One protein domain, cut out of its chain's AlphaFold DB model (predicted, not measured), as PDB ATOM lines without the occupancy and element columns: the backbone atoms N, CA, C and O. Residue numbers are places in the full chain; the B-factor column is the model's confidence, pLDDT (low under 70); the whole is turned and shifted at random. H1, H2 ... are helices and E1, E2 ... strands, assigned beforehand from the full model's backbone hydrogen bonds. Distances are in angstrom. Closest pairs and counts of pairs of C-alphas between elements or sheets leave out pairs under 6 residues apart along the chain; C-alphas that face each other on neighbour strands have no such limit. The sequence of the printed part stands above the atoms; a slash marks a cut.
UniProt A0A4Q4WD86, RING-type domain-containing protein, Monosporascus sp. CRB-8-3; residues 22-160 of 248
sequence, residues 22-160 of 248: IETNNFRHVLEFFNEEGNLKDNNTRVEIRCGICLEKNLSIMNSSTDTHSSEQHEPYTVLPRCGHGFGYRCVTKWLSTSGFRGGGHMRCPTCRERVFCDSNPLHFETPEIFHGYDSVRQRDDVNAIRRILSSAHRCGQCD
ATOM      1  N   ILE A  22     -55.436 -41.509 150.622       96.75
ATOM      2  CA  ILE A  22     -54.942 -42.770 151.177       96.75
ATOM      3  C   ILE A  22     -55.330 -42.845 152.653       96.75
ATOM      4  O   ILE A  22     -54.746 -42.152 153.483       96.75
ATOM      5  N   GLU A  23     -56.268 -43.729 152.988       96.44
ATOM      6  CA  GLU A  23     -56.773 -43.909 154.365       96.44
ATOM      7  C   GLU A  23     -56.396 -45.273 154.981       96.44
ATOM      8  O   GLU A  23     -56.737 -45.582 156.122       96.44
ATOM      9  N   THR A  24     -55.705 -46.135 154.229       97.38
ATOM     10  CA  THR A  24     -55.364 -47.493 154.680       97.38
ATOM     11  C   THR A  24     -54.149 -47.504 155.602       97.38
ATOM     12  O   THR A  24     -53.126 -46.897 155.303       97.38
ATOM     13  N   ASN A  25     -54.211 -48.277 156.689       97.44
ATOM     14  CA  ASN A  25     -53.059 -48.508 157.560       97.44
ATOM     15  C   ASN A  25     -52.189 -49.698 157.117       97.44
ATOM     16  O   ASN A  25     -51.242 -50.043 157.818       97.44
ATOM     17  N   ASN A  26     -52.492 -50.356 155.992       97.69
ATOM     18  CA  ASN A  26     -51.641 -51.404 155.431       97.69
ATOM     19  C   ASN A  26     -50.558 -50.777 154.546       97.69
ATOM     20  O   ASN A  26     -50.798 -50.450 153.383       97.69
ATOM     21  N   PHE A  27     -49.344 -50.670 155.083       97.50
ATOM     22  CA  PHE A  27     -48.225 -50.022 154.414       97.50
ATOM     23  C   PHE A  27     -47.767 -50.738 153.147       97.50
ATOM     24  O   PHE A  27     -47.153 -50.099 152.305       97.50
ATOM     25  N   ARG A  28     -48.124 -52.009 152.921       97.06
ATOM     26  CA  ARG A  28     -47.871 -52.633 151.611       97.06
ATOM     27  C   ARG A  28     -48.612 -51.896 150.495       97.06
ATOM     28  O   ARG A  28     -48.024 -51.679 149.447       97.06
ATOM     29  N   HIS A  29     -49.846 -51.458 150.759       97.62
ATOM     30  CA  HIS A  29     -50.634 -50.667 149.811       97.62
ATOM     31  C   HIS A  29     -50.231 -49.188 149.834       97.62
ATOM     32  O   HIS A  29     -50.148 -48.566 148.784       97.62
ATOM     33  N   VAL A  30     -49.931 -48.616 151.010       97.19
ATOM     34  CA  VAL A  30     -49.470 -47.212 151.107       97.19
ATOM     35  C   VAL A  30     -48.222 -46.992 150.251       97.19
ATOM     36  O   VAL A  30     -48.138 -46.007 149.523       97.19
ATOM     37  N   LEU A  31     -47.274 -47.933 150.278       97.44
ATOM     38  CA  LEU A  31     -46.029 -47.847 149.514       97.44
ATOM     39  C   LEU A  31     -46.229 -47.866 147.990       97.44
ATOM     40  O   LEU A  31     -45.330 -47.430 147.271       97.44
ATOM     41  N   GLU A  32     -47.383 -48.310 147.481       97.50
ATOM     42  CA  GLU A  32     -47.700 -48.267 146.047       97.50
ATOM     43  C   GLU A  32     -47.826 -46.828 145.526       97.50
ATOM     44  O   GLU A  32     -47.620 -46.585 144.334       97.50
ATOM     45  N   PHE A  33     -48.080 -45.863 146.413       97.38
ATOM     46  CA  PHE A  33     -48.179 -44.439 146.091       97.38
ATOM     47  C   PHE A  33     -46.834 -43.707 146.142       97.38
ATOM     48  O   PHE A  33     -46.757 -42.540 145.763       97.38
ATOM     49  N   PHE A  34     -45.761 -44.387 146.555       97.06
ATOM     50  CA  PHE A  34     -44.410 -43.834 146.608       97.06
ATOM     51  C   PHE A  34     -43.540 -44.429 145.498       97.06
ATOM     52  O   PHE A  34     -43.622 -45.618 145.189       97.06
ATOM     53  N   ASN A  35     -42.688 -43.612 144.881       97.44
ATOM     54  CA  ASN A  35     -41.678 -44.062 143.923       97.44
ATOM     55  C   ASN A  35     -40.476 -44.707 144.634       97.44
ATOM     56  O   ASN A  35     -40.400 -44.679 145.863       97.44
ATOM     57  N   GLU A  36     -39.549 -45.301 143.883       97.50
ATOM     58  CA  GLU A  36     -38.389 -46.020 144.439       97.50
ATOM     59  C   GLU A  36     -37.497 -45.129 145.304       97.50
ATOM     60  O   GLU A  36     -36.939 -45.587 146.296       97.50
ATOM     61  N   GLU A  37     -37.427 -43.836 144.997       97.00
ATOM     62  CA  GLU A  37     -36.660 -42.890 145.795       97.00
ATOM     63  C   GLU A  37     -37.322 -42.613 147.145       97.00
ATOM     64  O   GLU A  37     -36.610 -42.215 148.054       97.00
ATOM     65  N   GLY A  38     -38.633 -42.837 147.291       95.06
ATOM     66  CA  GLY A  38     -39.408 -42.607 148.516       95.06
ATOM     67  C   GLY A  38     -40.244 -41.322 148.501       95.06
ATOM     68  O   GLY A  38     -40.696 -40.866 149.546       95.06
ATOM     69  N   ASN A  39     -40.456 -40.720 147.328       95.25
ATOM     70  CA  ASN A  39     -41.338 -39.564 147.142       95.25
ATOM     71  C   ASN A  39     -42.722 -40.024 146.658       95.25
ATOM     72  O   ASN A  39     -42.835 -41.065 146.011       95.25
ATOM     73  N   LEU A  40     -43.772 -39.246 146.928       95.25
ATOM     74  CA  LEU A  40     -45.105 -39.514 146.373       95.25
ATOM     75  C   LEU A  40     -45.078 -39.449 144.840       95.25
ATOM     76  O   LEU A  40     -44.430 -38.580 144.258       95.25
ATOM     77  N   LYS A  41     -45.775 -40.383 144.184       96.25
ATOM     78  CA  LYS A  41     -45.881 -40.443 142.716       96.25
ATOM     79  C   LYS A  41     -46.735 -39.308 142.151       96.25
ATOM     80  O   LYS A  41     -46.438 -38.819 141.065       96.25
ATOM     81  N   ASP A  42     -47.773 -38.907 142.880       94.75
ATOM     82  CA  ASP A  42     -48.642 -37.783 142.546       94.75
ATOM     83  C   ASP A  42     -48.651 -36.772 143.702       94.75
ATOM     84  O   ASP A  42     -48.933 -37.101 144.854       94.75
ATOM     85  N   ASN A  43     -48.336 -35.518 143.376       92.62
ATOM     86  CA  ASN A  43     -48.304 -34.414 144.331       92.62
ATOM     87  C   ASN A  43     -49.704 -34.007 144.809       92.62
ATOM     88  O   ASN A  43     -49.813 -33.296 145.801       92.62
ATOM     89  N   ASN A  44     -50.768 -34.444 144.134       92.69
ATOM     90  CA  ASN A  44     -52.149 -34.187 144.538       92.69
ATOM     91  C   ASN A  44     -52.709 -35.253 145.490       92.69
ATOM     92  O   ASN A  44     -53.830 -35.083 145.978       92.69
ATOM     93  N   THR A  45     -51.966 -36.334 145.749       94.19
ATOM     94  CA  THR A  45     -52.377 -37.403 146.662       94.19
ATOM     95  C   THR A  45     -52.323 -36.931 148.109       94.19
ATOM     96  O   THR A  45     -51.297 -36.432 148.571       94.19
ATOM     97  N   ARG A  46     -53.410 -37.121 148.856       93.69
ATOM     98  CA  ARG A  46     -53.478 -36.812 150.291       93.69
ATOM     99  C   ARG A  46     -53.336 -38.099 151.096       93.69
ATOM    100  O   ARG A  46     -53.917 -39.121 150.742       93.69
ATOM    101  N   VAL A  47     -52.565 -38.051 152.176       94.50
ATOM    102  CA  VAL A  47     -52.367 -39.187 153.085       94.50
ATOM    103  C   VAL A  47     -53.096 -38.869 154.385       94.50
ATOM    104  O   VAL A  47     -52.745 -37.908 155.057       94.50
ATOM    105  N   GLU A  48     -54.130 -39.637 154.716       95.06
ATOM    106  CA  GLU A  48     -54.975 -39.439 155.904       95.06
ATOM    107  C   GLU A  48     -55.136 -40.766 156.656       95.06
ATOM    108  O   GLU A  48     -56.230 -41.299 156.853       95.06
ATOM    109  N   ILE A  49     -54.009 -41.355 157.051       96.38
ATOM    110  CA  ILE A  49     -54.004 -42.651 157.726       96.38
ATOM    111  C   ILE A  49     -54.196 -42.422 159.221       96.38
ATOM    112  O   ILE A  49     -53.287 -41.966 159.911       96.38
ATOM    113  N   ARG A  50     -55.364 -42.788 159.748       96.94
ATOM    114  CA  ARG A  50     -55.624 -42.752 161.193       96.94
ATOM    115  C   ARG A  50     -54.970 -43.928 161.905       96.94
ATOM    116  O   ARG A  50     -54.938 -45.052 161.400       96.94
ATOM    117  N   CYS A  51     -54.512 -43.700 163.131       97.31
ATOM    118  CA  CYS A  51     -54.037 -44.776 163.988       97.31
ATOM    119  C   CYS A  51     -55.171 -45.757 164.308       97.31
ATOM    120  O   CYS A  51     -56.130 -45.410 164.988       97.31
ATOM    121  N   GLY A  52     -55.036 -47.017 163.882       95.81
ATOM    122  CA  GLY A  52     -56.065 -48.051 164.065       95.81
ATOM    123  C   GLY A  52     -56.322 -48.501 165.513       95.81
ATOM    124  O   GLY A  52     -57.135 -49.397 165.719       95.81
ATOM    125  N   ILE A  53     -55.619 -47.935 166.503       96.06
ATOM    126  CA  ILE A  53     -55.806 -48.233 167.933       96.06
ATOM    127  C   ILE A  53     -56.594 -47.113 168.619       96.06
ATOM    128  O   ILE A  53     -57.630 -47.394 169.214       96.06
ATOM    129  N   CYS A  54     -56.116 -45.862 168.565       95.94
ATOM    130  CA  CYS A  54     -56.798 -44.735 169.211       95.94
ATOM    131  C   CYS A  54     -57.864 -44.089 168.320       95.94
ATOM    132  O   CYS A  54     -58.806 -43.517 168.845       95.94
ATOM    133  N   LEU A  55     -57.732 -44.185 166.989       95.06
ATOM    134  CA  LEU A  55     -58.595 -43.550 165.979       95.06
ATOM    135  C   LEU A  55     -58.671 -42.011 166.051       95.06
ATOM    136  O   LEU A  55     -59.426 -41.407 165.291       95.06
ATOM    137  N   GLU A  56     -57.888 -41.384 166.930       93.88
ATOM    138  CA  GLU A  56     -57.907 -39.941 167.194       93.88
ATOM    139  C   GLU A  56     -56.864 -39.173 166.377       93.88
ATOM    140  O   GLU A  56     -57.148 -38.074 165.906       93.88
ATOM    141  N   LYS A  57     -55.665 -39.742 166.204       94.44
ATOM    142  CA  LYS A  57     -54.534 -39.083 165.535       94.44
ATOM    143  C   LYS A  57     -54.240 -39.697 164.172       94.44
ATOM    144  O   LYS A  57     -54.406 -40.907 163.975       94.44
ATOM    145  N   ASN A  58     -53.769 -38.858 163.252       95.56
ATOM    146  CA  ASN A  58     -53.200 -39.311 161.989       95.56
ATOM    147  C   ASN A  58     -51.742 -39.733 162.200       95.56
ATOM    148  O   ASN A  58     -51.036 -39.187 163.049       95.56
ATOM    149  N   LEU A  59     -51.288 -40.719 161.433       96.25
ATOM    150  CA  LEU A  59     -49.882 -41.101 161.386       96.25
ATOM    151  C   LEU A  59     -49.098 -40.011 160.662       96.25
ATOM    152  O   LEU A  59     -49.567 -39.491 159.656       96.25
ATOM    153  N   SER A  60     -47.893 -39.702 161.126       94.88
ATOM    154  CA  SER A  60     -47.081 -38.597 160.608       94.88
ATOM    155  C   SER A  60     -46.457 -38.808 159.219       94.88
ATOM    156  O   SER A  60     -45.461 -38.174 158.898       94.88
ATOM    157  N   ILE A  61     -47.031 -39.669 158.376       93.75
ATOM    158  CA  ILE A  61     -46.698 -39.792 156.950       93.75
ATOM    159  C   ILE A  61     -47.647 -38.894 156.150       93.75
ATOM    160  O   ILE A  61     -48.853 -39.124 156.126       93.75
ATOM    161  N   MET A  62     -47.111 -37.858 155.510       91.88
ATOM    162  CA  MET A  62     -47.903 -36.757 154.962       91.88
ATOM    163  C   MET A  62     -47.399 -36.294 153.594       91.88
ATOM    164  O   MET A  62     -46.222 -36.382 153.238       91.88
ATOM    165  N   ASN A  63     -48.306 -35.732 152.800       91.88
ATOM    166  CA  ASN A  63     -47.901 -34.974 151.627       91.88
ATOM    167  C   ASN A  63     -47.621 -33.528 152.043       91.88
ATOM    168  O   ASN A  63     -48.546 -32.726 152.159       91.88
ATOM    169  N   SER A  64     -46.344 -33.177 152.198       87.50
ATOM    170  CA  SER A  64     -45.918 -31.837 152.620       87.50
ATOM    171  C   SER A  64     -46.399 -30.697 151.709       87.50
ATOM    172  O   SER A  64     -46.328 -29.541 152.107       87.50
ATOM    173  N   SER A  65     -46.832 -30.989 150.476       86.75
ATOM    174  CA  SER A  65     -47.335 -29.975 149.539       86.75
ATOM    175  C   SER A  65     -48.828 -29.674 149.691       86.75
ATOM    176  O   SER A  65     -49.256 -28.563 149.385       86.75
ATOM    177  N   THR A  66     -49.618 -30.636 150.175       86.69
ATOM    178  CA  THR A  66     -51.084 -30.509 150.283       86.69
ATOM    179  C   THR A  66     -51.589 -30.520 151.714       86.69
ATOM    180  O   THR A  66     -52.750 -30.191 151.952       86.69
ATOM    181  N   ASP A  67     -50.769 -30.972 152.657       84.50
ATOM    182  CA  ASP A  67     -51.189 -31.090 154.039       84.50
ATOM    183  C   ASP A  67     -51.141 -29.730 154.744       84.50
ATOM    184  O   ASP A  67     -50.116 -29.053 154.804       84.50
ATOM    185  N   THR A  68     -52.302 -29.323 155.239       82.25
ATOM    186  CA  THR A  68     -52.531 -28.067 155.955       82.25
ATOM    187  C   THR A  68     -52.621 -28.262 157.466       82.25
ATOM    188  O   THR A  68     -52.797 -27.283 158.194       82.25
ATOM    189  N   HIS A  69     -52.560 -29.504 157.950       80.06
ATOM    190  CA  HIS A  69     -52.764 -29.818 159.359       80.06
ATOM    191  C   HIS A  69     -51.506 -29.483 160.165       80.06
ATOM    192  O   HIS A  69     -50.381 -29.536 159.663       80.06
ATOM    193  N   SER A  70     -51.684 -29.123 161.439       78.94
ATOM    194  CA  SER A  70     -50.541 -28.898 162.321       78.94
ATOM    195  C   SER A  70     -49.807 -30.216 162.582       78.94
ATOM    196  O   SER A  70     -50.408 -31.295 162.626       78.94
ATOM    197  N   SER A  71     -48.496 -30.136 162.811       77.44
ATOM    198  CA  SER A  71     -47.686 -31.288 163.225       77.44
ATOM    199  C   SER A  71     -48.203 -31.944 164.513       77.44
ATOM    200  O   SER A  71     -47.973 -33.127 164.727       77.44
ATOM    201  N   GLU A  72     -48.955 -31.218 165.344       82.38
ATOM    202  CA  GLU A  72     -49.559 -31.719 166.587       82.38
ATOM    203  C   GLU A  72     -50.672 -32.758 166.362       82.38
ATOM    204  O   GLU A  72     -50.938 -33.584 167.239       82.38
ATOM    205  N   GLN A  73     -51.320 -32.743 165.192       85.00
ATOM    206  CA  GLN A  73     -52.355 -33.724 164.828       85.00
ATOM    207  C   GLN A  73     -51.767 -35.042 164.304       85.00
ATOM    208  O   GLN A  73     -52.494 -36.022 164.115       85.00
ATOM    209  N   HIS A  74     -50.450 -35.061 164.104       90.50
ATOM    210  CA  HIS A  74     -49.700 -36.161 163.539       90.50
ATOM    211  C   HIS A  74     -48.823 -36.808 164.608       90.50
ATOM    212  O   HIS A  74     -47.963 -36.163 165.208       90.50
ATOM    213  N   GLU A  75     -49.016 -38.101 164.850       94.12
ATOM    214  CA  GLU A  75     -48.169 -38.853 165.776       94.12
ATOM    215  C   GLU A  75     -47.090 -39.656 165.042       94.12
ATOM    216  O   GLU A  75     -47.371 -40.208 163.971       94.12
ATOM    217  N   PRO A  76     -45.883 -39.791 165.634       96.12
ATOM    218  CA  PRO A  76     -44.896 -40.742 165.153       96.12
ATOM    219  C   PRO A  76     -45.511 -42.133 165.098       96.12
ATOM    220  O   PRO A  76     -46.311 -42.518 165.960       96.12
ATOM    221  N   TYR A  77     -45.129 -42.903 164.094       97.50
ATOM    222  CA  TYR A  77     -45.751 -44.181 163.798       97.50
ATOM    223  C   TYR A  77     -44.715 -45.289 163.691       97.50
ATOM    224  O   TYR A  77     -43.513 -45.058 163.656       97.50
ATOM    225  N   THR A  78     -45.188 -46.525 163.666       96.50
ATOM    226  CA  THR A  78     -44.363 -47.699 163.395       96.50
ATOM    227  C   THR A  78     -45.133 -48.661 162.509       96.50
ATOM    228  O   THR A  78     -46.368 -48.662 162.510       96.50
ATOM    229  N   VAL A  79     -44.409 -49.484 161.753       96.00
ATOM    230  CA  VAL A  79     -44.972 -50.480 160.841       96.00
ATOM    231  C   VAL A  79     -44.566 -51.866 161.311       96.00
ATOM    232  O   VAL A  79     -43.385 -52.174 161.447       96.00
ATOM    233  N   LEU A  80     -45.551 -52.733 161.541       93.94
ATOM    234  CA  LEU A  80     -45.281 -54.082 162.028       93.94
ATOM    235  C   LEU A  80     -44.701 -54.957 160.901       93.94
ATOM    236  O   LEU A  80     -45.364 -55.134 159.874       93.94
ATOM    237  N   PRO A  81     -43.530 -55.590 161.097       90.50
ATOM    238  CA  PRO A  81     -42.725 -56.150 160.009       90.50
ATOM    239  C   PRO A  81     -43.410 -57.286 159.244       90.50
ATOM    240  O   PRO A  81     -43.291 -57.396 158.025       90.50
ATOM    241  N   ARG A  82     -44.173 -58.144 159.934       89.62
ATOM    242  CA  ARG A  82     -44.773 -59.323 159.289       89.62
ATOM    243  C   ARG A  82     -45.994 -58.984 158.439       89.62
ATOM    244  O   ARG A  82     -46.124 -59.492 157.327       89.62
ATOM    245  N   CYS A  83     -46.876 -58.124 158.940       93.81
ATOM    246  CA  CYS A  83     -48.150 -57.837 158.279       93.81
ATOM    247  C   CYS A  83     -48.175 -56.509 157.516       93.81
ATOM    248  O   CYS A  83     -48.988 -56.369 156.610       93.81
ATOM    249  N   GLY A  84     -47.295 -55.560 157.842       95.31
ATOM    250  CA  GLY A  84     -47.280 -54.232 157.234       95.31
ATOM    251  C   GLY A  84     -48.334 -53.268 157.770       95.31
ATOM    252  O   GLY A  84     -48.474 -52.186 157.219       95.31
ATOM    253  N   HIS A  85     -49.075 -53.603 158.830       97.69
ATOM    254  CA  HIS A  85     -49.985 -52.633 159.441       97.69
ATOM    255  C   HIS A  85     -49.209 -51.591 160.249       97.69
ATOM    256  O   HIS A  85     -48.362 -51.953 161.069       97.69
ATOM    257  N   GLY A  86     -49.528 -50.319 160.022       97.56
ATOM    258  CA  GLY A  86     -48.981 -49.185 160.749       97.56
ATOM    259  C   GLY A  86     -49.913 -48.665 161.839       97.56
ATOM    260  O   GLY A  86     -51.141 -48.747 161.734       97.56
ATOM    261  N   PHE A  87     -49.308 -48.134 162.898       97.81
ATOM    262  CA  PHE A  87     -49.990 -47.584 164.068       97.81
ATOM    263  C   PHE A  87     -49.172 -46.441 164.658       97.81
ATOM    264  O   PHE A  87     -47.952 -46.417 164.508       97.81
ATOM    265  N   GLY A  88     -49.828 -45.560 165.409       97.56
ATOM    266  CA  GLY A  88     -49.138 -44.619 166.279       97.56
ATOM    267  C   GLY A  88     -48.212 -45.353 167.236       97.56
ATOM    268  O   GLY A  88     -48.624 -46.327 167.878       97.56
ATOM    269  N   TYR A  89     -46.969 -44.893 167.336       96.38
ATOM    270  CA  TYR A  89     -45.914 -45.580 168.072       96.38
ATOM    271  C   TYR A  89     -46.295 -45.781 169.545       96.38
ATOM    272  O   TYR A  89     -46.310 -46.910 170.037       96.38
ATOM    273  N   ARG A  90     -46.735 -44.712 170.231       94.88
ATOM    274  CA  ARG A  90     -47.178 -44.790 171.638       94.88
ATOM    275  C   ARG A  90     -48.321 -45.792 171.817       94.88
ATOM    276  O   ARG A  90     -48.326 -46.573 172.771       94.88
ATOM    277  N   CYS A  91     -49.282 -45.787 170.893       95.81
ATOM    278  CA  CYS A  91     -50.454 -46.651 170.952       95.81
ATOM    279  C   CYS A  91     -50.076 -48.131 170.833       95.81
ATOM    280  O   CYS A  91     -50.520 -48.947 171.646       95.81
ATOM    281  N   VAL A  92     -49.250 -48.489 169.849       94.81
ATOM    282  CA  VAL A  92     -48.889 -49.893 169.639       94.81
ATOM    283  C   VAL A  92     -47.882 -50.391 170.666       94.81
ATOM    284  O   VAL A  92     -48.032 -51.515 171.131       94.81
ATOM    285  N   THR A  93     -46.942 -49.570 171.129       91.75
ATOM    286  CA  THR A  93     -46.030 -49.964 172.212       91.75
ATOM    287  C   THR A  93     -46.801 -50.259 173.499       91.75
ATOM    288  O   THR A  93     -46.587 -51.300 174.122       91.75
ATOM    289  N   LYS A  94     -47.790 -49.421 173.851       92.06
ATOM    290  CA  LYS A  94     -48.710 -49.688 174.969       92.06
ATOM    291  C   LYS A  94     -49.538 -50.957 174.753       92.06
ATOM    292  O   LYS A  94     -49.755 -51.724 175.690       92.06
ATOM    293  N   TRP A  95     -50.016 -51.197 173.533       91.62
ATOM    294  CA  TRP A  95     -50.742 -52.425 173.202       91.62
ATOM    295  C   TRP A  95     -49.872 -53.671 173.396       91.62
ATOM    296  O   TRP A  95     -50.304 -54.632 174.033       91.62
ATOM    297  N   LEU A  96     -48.641 -53.651 172.885       87.75
ATOM    298  CA  LEU A  96     -47.696 -54.765 172.965       87.75
ATOM    299  C   LEU A  96     -47.286 -55.047 174.419       87.75
ATOM    300  O   LEU A  96     -47.308 -56.207 174.838       87.75
ATOM    301  N   SER A  97     -47.022 -54.007 175.217       84.62
ATOM    302  CA  SER A  97     -46.654 -54.153 176.631       84.62
ATOM    303  C   SER A  97     -47.813 -54.628 177.513       84.62
ATOM    304  O   SER A  97     -47.614 -55.383 178.460       84.62
ATOM    305  N   THR A  98     -49.054 -54.254 177.205       84.75
ATOM    306  CA  THR A  98     -50.216 -54.709 177.992       84.75
ATOM    307  C   THR A  98     -50.707 -56.096 177.583       84.75
ATOM    308  O   THR A  98     -51.145 -56.870 178.439       84.75
ATOM    309  N   SER A  99     -50.615 -56.433 176.294       76.69
ATOM    310  CA  SER A  99     -51.164 -57.676 175.740       76.69
ATOM    311  C   SER A  99     -50.199 -58.862 175.828       76.69
ATOM    312  O   SER A  99     -50.655 -59.995 175.971       76.69
ATOM    313  N   GLY A 100     -48.880 -58.634 175.756       62.66
ATOM    314  CA  GLY A 100     -47.875 -59.709 175.755       62.66
ATOM    315  C   GLY A 100     -47.613 -60.335 177.131       62.66
ATOM    316  O   GLY A 100     -47.412 -61.542 177.245       62.66
ATOM    317  N   PHE A 101     -47.675 -59.541 178.205       58.25
ATOM    318  CA  PHE A 101     -47.193 -59.974 179.523       58.25
ATOM    319  C   PHE A 101     -48.157 -60.873 180.307       58.25
ATOM    320  O   PHE A 101     -47.724 -61.605 181.192       58.25
ATOM    321  N   ARG A 102     -49.464 -60.866 180.010       59.25
ATOM    322  CA  ARG A 102     -50.452 -61.557 180.865       59.25
ATOM    323  C   ARG A 102     -50.587 -63.067 180.640       59.25
ATOM    324  O   ARG A 102     -51.360 -63.695 181.358       59.25
ATOM    325  N   GLY A 103     -49.864 -63.677 179.699       56.50
ATOM    326  CA  GLY A 103     -50.057 -65.112 179.443       56.50
ATOM    327  C   GLY A 103     -48.990 -65.835 178.632       56.50
ATOM    328  O   GLY A 103     -49.308 -66.870 178.058       56.50
ATOM    329  N   GLY A 104     -47.770 -65.294 178.518       62.72
ATOM    330  CA  GLY A 104     -46.734 -65.889 177.654       62.72
ATOM    331  C   GLY A 104     -47.165 -65.992 176.184       62.72
ATOM    332  O   GLY A 104     -46.677 -66.840 175.441       62.72
ATOM    333  N   GLY A 105     -48.141 -65.172 175.781       66.44
ATOM    334  CA  GLY A 105     -48.738 -65.208 174.456       66.44
ATOM    335  C   GLY A 105     -47.900 -64.425 173.453       66.44
ATOM    336  O   GLY A 105     -47.421 -63.332 173.747       66.44
ATOM    337  N   HIS A 106     -47.758 -64.963 172.243       76.19
ATOM    338  CA  HIS A 106     -47.114 -64.254 171.138       76.19
ATOM    339  C   HIS A 106     -47.831 -62.929 170.851       76.19
ATOM    340  O   HIS A 106     -49.061 -62.893 170.746       76.19
ATOM    341  N   MET A 107     -47.061 -61.854 170.679       86.12
ATOM    342  CA  MET A 107     -47.606 -60.541 170.342       86.12
ATOM    343  C   MET A 107     -48.278 -60.571 168.971       86.12
ATOM    344  O   MET A 107     -47.721 -61.097 168.004       86.12
ATOM    345  N   ARG A 108     -49.483 -60.002 168.878       90.44
ATOM    346  CA  ARG A 108     -50.312 -60.017 167.666       90.44
ATOM    347  C   ARG A 108     -50.694 -58.610 167.234       90.44
ATOM    348  O   ARG A 108     -50.984 -57.754 168.067       90.44
ATOM    349  N   CYS A 109     -50.737 -58.415 165.921       93.88
ATOM    350  CA  CYS A 109     -51.201 -57.190 165.291       93.88
ATOM    351  C   CYS A 109     -52.647 -56.870 165.730       93.88
ATOM    352  O   CYS A 109     -53.506 -57.751 165.623       93.88
ATOM    353  N   PRO A 110     -52.950 -55.631 166.162       95.00
ATOM    354  CA  PRO A 110     -54.313 -55.215 166.507       95.00
ATOM    355  C   PRO A 110     -55.328 -55.392 165.367       95.00
ATOM    356  O   PRO A 110     -56.479 -55.735 165.622       95.00
ATOM    357  N   THR A 111     -54.899 -55.201 164.113       96.25
ATOM    358  CA  THR A 111     -55.776 -55.245 162.930       96.25
ATOM    359  C   THR A 111     -56.019 -56.673 162.439       96.25
ATOM    360  O   THR A 111     -57.156 -57.132 162.425       96.25
ATOM    361  N   CYS A 112     -54.970 -57.407 162.052       96.38
ATOM    362  CA  CYS A 112     -55.127 -58.727 161.420       96.38
ATOM    363  C   CYS A 112     -54.847 -59.918 162.343       96.38
ATOM    364  O   CYS A 112     -55.002 -61.064 161.930       96.38
ATOM    365  N   ARG A 113     -54.409 -59.675 163.585       92.81
ATOM    366  CA  ARG A 113     -54.016 -60.703 164.570       92.81
ATOM    367  C   ARG A 113     -52.880 -61.640 164.149       92.81
ATOM    368  O   ARG A 113     -52.601 -62.607 164.871       92.81
ATOM    369  N   GLU A 114     -52.208 -61.329 163.042       90.94
ATOM    370  CA  GLU A 114     -50.943 -61.942 162.644       90.94
ATOM    371  C   GLU A 114     -49.893 -61.682 163.725       90.94
ATOM    372  O   GLU A 114     -49.911 -60.638 164.387       90.94
ATOM    373  N   ARG A 115     -48.980 -62.631 163.927       87.56
ATOM    374  CA  ARG A 115     -47.902 -62.460 164.905       87.56
ATOM    375  C   ARG A 115     -46.980 -61.326 164.469       87.56
ATOM    376  O   ARG A 115     -46.648 -61.229 163.288       87.56
ATOM    377  N   VAL A 116     -46.591 -60.479 165.419       87.25
ATOM    378  CA  VAL A 116     -45.739 -59.308 165.159       87.25
ATOM    379  C   VAL A 116     -44.291 -59.726 164.940       87.25
ATOM    380  O   VAL A 116     -43.682 -59.306 163.960       87.25
ATOM    381  N   PHE A 117     -43.784 -60.602 165.808       82.06
ATOM    382  CA  PHE A 117     -42.412 -61.112 165.795       82.06
ATOM    383  C   PHE A 117     -42.385 -62.617 165.496       82.06
ATOM    384  O   PHE A 117     -43.432 -63.230 165.272       82.06
ATOM    385  N   CYS A 118     -41.184 -63.197 165.443       74.75
ATOM    386  CA  CYS A 118     -40.987 -64.613 165.135       74.75
ATOM    387  C   CYS A 118     -41.604 -65.560 166.175       74.75
ATOM    388  O   CYS A 118     -41.831 -65.202 167.332       74.75
ATOM    389  N   ASP A 119     -41.773 -66.812 165.757       67.75
ATOM    390  CA  ASP A 119     -42.267 -67.899 166.606       67.75
ATOM    391  C   ASP A 119     -41.156 -68.564 167.417       67.75
ATOM    392  O   ASP A 119     -41.426 -69.176 168.448       67.75
ATOM    393  N   SER A 120     -39.916 -68.441 166.938       68.19
ATOM    394  CA  SER A 120     -38.760 -69.206 167.398       68.19
ATOM    395  C   SER A 120     -38.376 -68.893 168.839       68.19
ATOM    396  O   SER A 120     -37.881 -69.768 169.542       68.19
ATOM    397  N   ASN A 121     -38.596 -67.655 169.284       63.84
ATOM    398  CA  ASN A 121     -38.335 -67.262 170.657       63.84
ATOM    399  C   ASN A 121     -39.282 -66.124 171.077       63.84
ATOM    400  O   ASN A 121     -39.169 -65.015 170.553       63.84
ATOM    401  N   PRO A 122     -40.201 -66.354 172.032       61.91
ATOM    402  CA  PRO A 122     -41.081 -65.308 172.552       61.91
ATOM    403  C   PRO A 122     -40.329 -64.189 173.295       61.91
ATOM    404  O   PRO A 122     -40.925 -63.146 173.548       61.91
ATOM    405  N   LEU A 123     -39.043 -64.383 173.620       60.66
ATOM    406  CA  LEU A 123     -38.167 -63.353 174.188       60.66
ATOM    407  C   LEU A 123     -37.547 -62.431 173.129       60.66
ATOM    408  O   LEU A 123     -36.952 -61.421 173.494       60.66
ATOM    409  N   HIS A 124     -37.677 -62.741 171.834       67.88
ATOM    410  CA  HIS A 124     -37.234 -61.846 170.762       67.88
ATOM    411  C   HIS A 124     -38.263 -60.725 170.583       67.88
ATOM    412  O   HIS A 124     -39.083 -60.729 169.662       67.88
ATOM    413  N   PHE A 125     -38.250 -59.794 171.534       66.00
ATOM    414  CA  PHE A 125     -38.952 -58.529 171.438       66.00
ATOM    415  C   PHE A 125     -37.983 -57.486 170.890       66.00
ATOM    416  O   PHE A 125     -37.111 -56.996 171.603       66.00
ATOM    417  N   GLU A 126     -38.129 -57.165 169.611       72.50
ATOM    418  CA  GLU A 126     -37.477 -55.995 169.037       72.50
ATOM    419  C   GLU A 126     -38.411 -54.801 169.247       72.50
ATOM    420  O   GLU A 126     -39.590 -54.852 168.886       72.50
ATOM    421  N   THR A 127     -37.901 -53.732 169.858       79.81
ATOM    422  CA  THR A 127     -38.632 -52.465 169.923       79.81
ATOM    423  C   THR A 127     -38.974 -52.040 168.492       79.81
ATOM    424  O   THR A 127     -38.058 -51.940 167.672       79.81
ATOM    425  N   PRO A 128     -40.260 -51.820 168.157       86.06
ATOM    426  CA  PRO A 128     -40.633 -51.388 166.817       86.06
ATOM    427  C   PRO A 128     -39.924 -50.081 166.444       86.06
ATOM    428  O   PRO A 128     -39.857 -49.162 167.258       86.06
ATOM    429  N   GLU A 129     -39.417 -49.991 165.215       91.25
ATOM    430  CA  GLU A 129     -38.751 -48.781 164.719       91.25
ATOM    431  C   GLU A 129     -39.739 -47.605 164.653       91.25
ATOM    432  O   GLU A 129     -40.899 -47.788 164.270       91.25
ATOM    433  N   ILE A 130     -39.291 -46.413 165.055       95.62
ATOM    434  CA  ILE A 130     -40.107 -45.194 165.100       95.62
ATOM    435  C   ILE A 130     -39.872 -44.386 163.829       95.62
ATOM    436  O   ILE A 130     -38.733 -44.059 163.503       95.62
ATOM    437  N   PHE A 131     -40.956 -44.001 163.167       95.81
ATOM    438  CA  PHE A 131     -40.955 -43.136 161.994       95.81
ATOM    439  C   PHE A 131     -41.618 -41.806 162.326       95.81
ATOM    440  O   PHE A 131     -42.622 -41.754 163.044       95.81
ATOM    441  N   HIS A 132     -41.048 -40.722 161.801       91.62
ATOM    442  CA  HIS A 132     -41.465 -39.365 162.138       91.62
ATOM    443  C   HIS A 132     -42.114 -38.643 160.957       91.62
ATOM    444  O   HIS A 132     -43.015 -37.862 161.210       91.62
ATOM    445  N   GLY A 133     -41.729 -38.892 159.703       79.25
ATOM    446  CA  GLY A 133     -42.416 -38.451 158.474       79.25
ATOM    447  C   GLY A 133     -42.777 -36.958 158.281       79.25
ATOM    448  O   GLY A 133     -43.310 -36.609 157.233       79.25
ATOM    449  N   TYR A 134     -42.461 -36.060 159.223       81.06
ATOM    450  CA  TYR A 134     -42.900 -34.653 159.203       81.06
ATOM    451  C   TYR A 134     -42.257 -33.785 158.112       81.06
ATOM    452  O   TYR A 134     -42.778 -32.720 157.785       81.06
ATOM    453  N   ASP A 135     -41.111 -34.194 157.568       86.12
ATOM    454  CA  ASP A 135     -40.445 -33.494 156.471       86.12
ATOM    455  C   ASP A 135     -40.152 -34.447 155.312       86.12
ATOM    456  O   ASP A 135     -40.025 -35.660 155.487       86.12
ATOM    457  N   SER A 136     -40.054 -33.893 154.104       88.12
ATOM    458  CA  SER A 136     -39.926 -34.683 152.878       88.12
ATOM    459  C   SER A 136     -38.631 -35.494 152.796       88.12
ATOM    460  O   SER A 136     -38.603 -36.508 152.099       88.12
ATOM    461  N   VAL A 137     -37.568 -35.082 153.497       90.94
ATOM    462  CA  VAL A 137     -36.301 -35.822 153.547       90.94
ATOM    463  C   VAL A 137     -36.454 -37.017 154.481       90.94
ATOM    464  O   VAL A 137     -36.222 -38.144 154.056       90.94
ATOM    465  N   ARG A 138     -36.941 -36.806 155.707       92.62
ATOM    466  CA  ARG A 138     -37.195 -37.896 156.662       92.62
ATOM    467  C   ARG A 138     -38.235 -38.879 156.162       92.62
ATOM    468  O   ARG A 138     -38.033 -40.076 156.286       92.62
ATOM    469  N   GLN A 139     -39.316 -38.402 155.548       93.62
ATOM    470  CA  GLN A 139     -40.329 -39.283 154.971       93.62
ATOM    471  C   GLN A 139     -39.730 -40.218 153.922       93.62
ATOM    472  O   GLN A 139     -40.094 -41.389 153.859       93.62
ATOM    473  N   ARG A 140     -38.799 -39.716 153.109       95.25
ATOM    474  CA  ARG A 140     -38.097 -40.531 152.123       95.25
ATOM    475  C   ARG A 140     -37.306 -41.655 152.792       95.25
ATOM    476  O   ARG A 140     -37.384 -42.807 152.363       95.25
ATOM    477  N   ASP A 141     -36.565 -41.312 153.840       95.75
ATOM    478  CA  ASP A 141     -35.771 -42.266 154.611       95.75
ATOM    479  C   ASP A 141     -36.672 -43.297 155.310       95.75
ATOM    480  O   ASP A 141     -36.418 -44.499 155.197       95.75
ATOM    481  N   ASP A 142     -37.772 -42.847 155.920       95.94
ATOM    482  CA  ASP A 142     -38.785 -43.682 156.572       95.94
ATOM    483  C   ASP A 142     -39.415 -44.664 155.569       95.94
ATOM    484  O   ASP A 142     -39.441 -45.871 155.803       95.94
ATOM    485  N   VAL A 143     -39.854 -44.188 154.398       96.88
ATOM    486  CA  VAL A 143     -40.429 -45.027 153.329       96.88
ATOM    487  C   VAL A 143     -39.446 -46.118 152.892       96.88
ATOM    488  O   VAL A 143     -39.827 -47.284 152.740       96.88
ATOM    489  N   ASN A 144     -38.170 -45.774 152.732       96.25
ATOM    490  CA  ASN A 144     -37.136 -46.729 152.338       96.25
ATOM    491  C   ASN A 144     -36.776 -47.708 153.466       96.25
ATOM    492  O   ASN A 144     -36.512 -48.887 153.205       96.25
ATOM    493  N   ALA A 145     -36.796 -47.270 154.726       95.19
ATOM    494  CA  ALA A 145     -36.670 -48.151 155.882       95.19
ATOM    495  C   ALA A 145     -37.833 -49.152 155.939       95.19
ATOM    496  O   ALA A 145     -37.595 -50.361 155.977       95.19
ATOM    497  N   ILE A 146     -39.073 -48.682 155.796       95.62
ATOM    498  CA  ILE A 146     -40.270 -49.530 155.791       95.62
ATOM    499  C   ILE A 146     -40.207 -50.554 154.653       95.62
ATOM    500  O   ILE A 146     -40.486 -51.731 154.878       95.62
ATOM    501  N   ARG A 147     -39.776 -50.173 153.442       96.31
ATOM    502  CA  ARG A 147     -39.569 -51.139 152.345       96.31
ATOM    503  C   ARG A 147     -38.600 -52.250 152.724       96.31
ATOM    504  O   ARG A 147     -38.901 -53.417 152.468       96.31
ATOM    505  N   ARG A 148     -37.463 -51.918 153.345       93.62
ATOM    506  CA  ARG A 148     -36.483 -52.917 153.806       93.62
ATOM    507  C   ARG A 148     -37.087 -53.844 154.856       93.62
ATOM    508  O   ARG A 148     -36.931 -55.056 154.741       93.62
ATOM    509  N   ILE A 149     -37.827 -53.292 155.815       90.75
ATOM    510  CA  ILE A 149     -38.524 -54.057 156.855       90.75
ATOM    511  C   ILE A 149     -39.550 -55.020 156.245       90.75
ATOM    512  O   ILE A 149     -39.600 -56.183 156.626       90.75
ATOM    513  N   LEU A 150     -40.359 -54.565 155.286       91.94
ATOM    514  CA  LEU A 150     -41.432 -55.375 154.694       91.94
ATOM    515  C   LEU A 150     -40.956 -56.358 153.618       91.94
ATOM    516  O   LEU A 150     -41.716 -57.271 153.265       91.94
ATOM    517  N   SER A 151     -39.741 -56.154 153.098       91.25
ATOM    518  CA  SER A 151     -39.074 -57.042 152.139       91.25
ATOM    519  C   SER A 151     -38.185 -58.081 152.817       91.25
ATOM    520  O   SER A 151     -37.910 -59.122 152.220       91.25
ATOM    521  N   SER A 152     -37.726 -57.831 154.050       83.88
ATOM    522  CA  SER A 152     -36.982 -58.833 154.806       83.88
ATOM    523  C   SER A 152     -37.914 -60.015 155.088       83.88
ATOM    524  O   SER A 152     -39.031 -59.878 155.591       83.88
ATOM    525  N   ALA A 153     -37.504 -61.201 154.642       63.62
ATOM    526  CA  ALA A 153     -38.358 -62.377 154.605       63.62
ATOM    527  C   ALA A 153     -38.604 -62.930 156.016       63.62
ATOM    528  O   ALA A 153     -37.972 -63.905 156.394       63.62
ATOM    529  N   HIS A 154     -39.509 -62.317 156.788       64.69
ATOM    530  CA  HIS A 154     -40.084 -62.809 158.054       64.69
ATOM    531  C   HIS A 154     -39.100 -63.353 159.104       64.69
ATOM    532  O   HIS A 154     -39.514 -64.056 160.030       64.69
ATOM    533  N   ARG A 155     -37.813 -63.048 158.980       63.59
ATOM    534  CA  ARG A 155     -36.769 -63.517 159.876       63.59
ATOM    535  C   ARG A 155     -36.547 -62.434 160.911       63.59
ATOM    536  O   ARG A 155     -36.320 -61.281 160.559       63.59
ATOM    537  N   CYS A 156     -36.654 -62.798 162.185       66.25
ATOM    538  CA  CYS A 156     -36.112 -61.922 163.212       66.25
ATOM    539  C   CYS A 156     -34.585 -61.951 163.084       66.25
ATOM    540  O   CYS A 156     -34.025 -63.033 162.877       66.25
ATOM    541  N   GLY A 157     -33.905 -60.807 163.203       63.00
ATOM    542  CA  GLY A 157     -32.444 -60.754 163.046       63.00
ATOM    543  C   GLY A 157     -31.726 -61.688 164.029       63.00
ATOM    544  O   GLY A 157     -30.720 -62.315 163.702       63.00
ATOM    545  N   GLN A 158     -32.321 -61.879 165.208       62.22
ATOM    546  CA  GLN A 158     -31.845 -62.794 166.251       62.22
ATOM    547  C   GLN A 158     -32.049 -64.290 165.909       62.22
ATOM    548  O   GLN A 158     -31.356 -65.161 166.432       62.22
ATOM    549  N   CYS A 159     -32.976 -64.618 165.009       64.94
ATOM    550  CA  CYS A 159     -33.317 -65.983 164.606       64.94
ATOM    551  C   CYS A 159     -32.342 -66.516 163.556       64.94
ATOM    552  O   CYS A 159     -31.983 -67.691 163.582       64.94
ATOM    553  N   ASP A 160     -31.888 -65.650 162.650       63.75
ATOM    554  CA  ASP A 160     -30.924 -66.027 161.611       63.75
ATOM    555  C   ASP A 160     -29.539 -66.354 162.192       63.75
ATOM    556  O   ASP A 160     -28.819 -67.213 161.669       63.75
TER     557      ASP A 160
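This is residues 22 to 160 of the 248 residues of the protein "RING-type domain-containing protein" of Monosporascus sp. CRB-8-3 (UniProt A0A4Q4WD86). Little of this domain is regular: long loops surround the small hairpin E1 and E2, with H2 on one side of it and H1 and H3 on the other. Of 139 printed residues, 45 are in named elements, mostly helix: H1, E1, E2, H2, H3, H4, the strands antiparallel. The whole is compact, with a radius of gyration of the C-alphas of 15.0 A and spans of 45 by 31 by 21 A.

H1 is residues 27 to 33, from C-alpha 27 at (-48.225, -50.022, 154.414). E1 is 77 to 79, E2 86 to 88, H2 89 to 100, H3 136 to 151, 22.4 A long, and H4 157 to 160, ending at C-alpha (-30.924, -66.027, 161.611).

In the hairpin E1 and E2, N 78 and O 87 are within hydrogen-bond range, 2.9 A. H1 and H3 only just touch, with 3 pairs of C-alphas within 8 A, the closest Leu 31 and Val 143, 7.3 A. Every O i to N i+4 pair is within range in H2 and H3; H1 has 1 of 3, and 3 of 4 O i to N i+3.

The printed part has no cut; links H1 to E1 and H2 to H3 are long. Residues 100 to 105, 119 to 125 and 153 to 160 have pLDDT under 70.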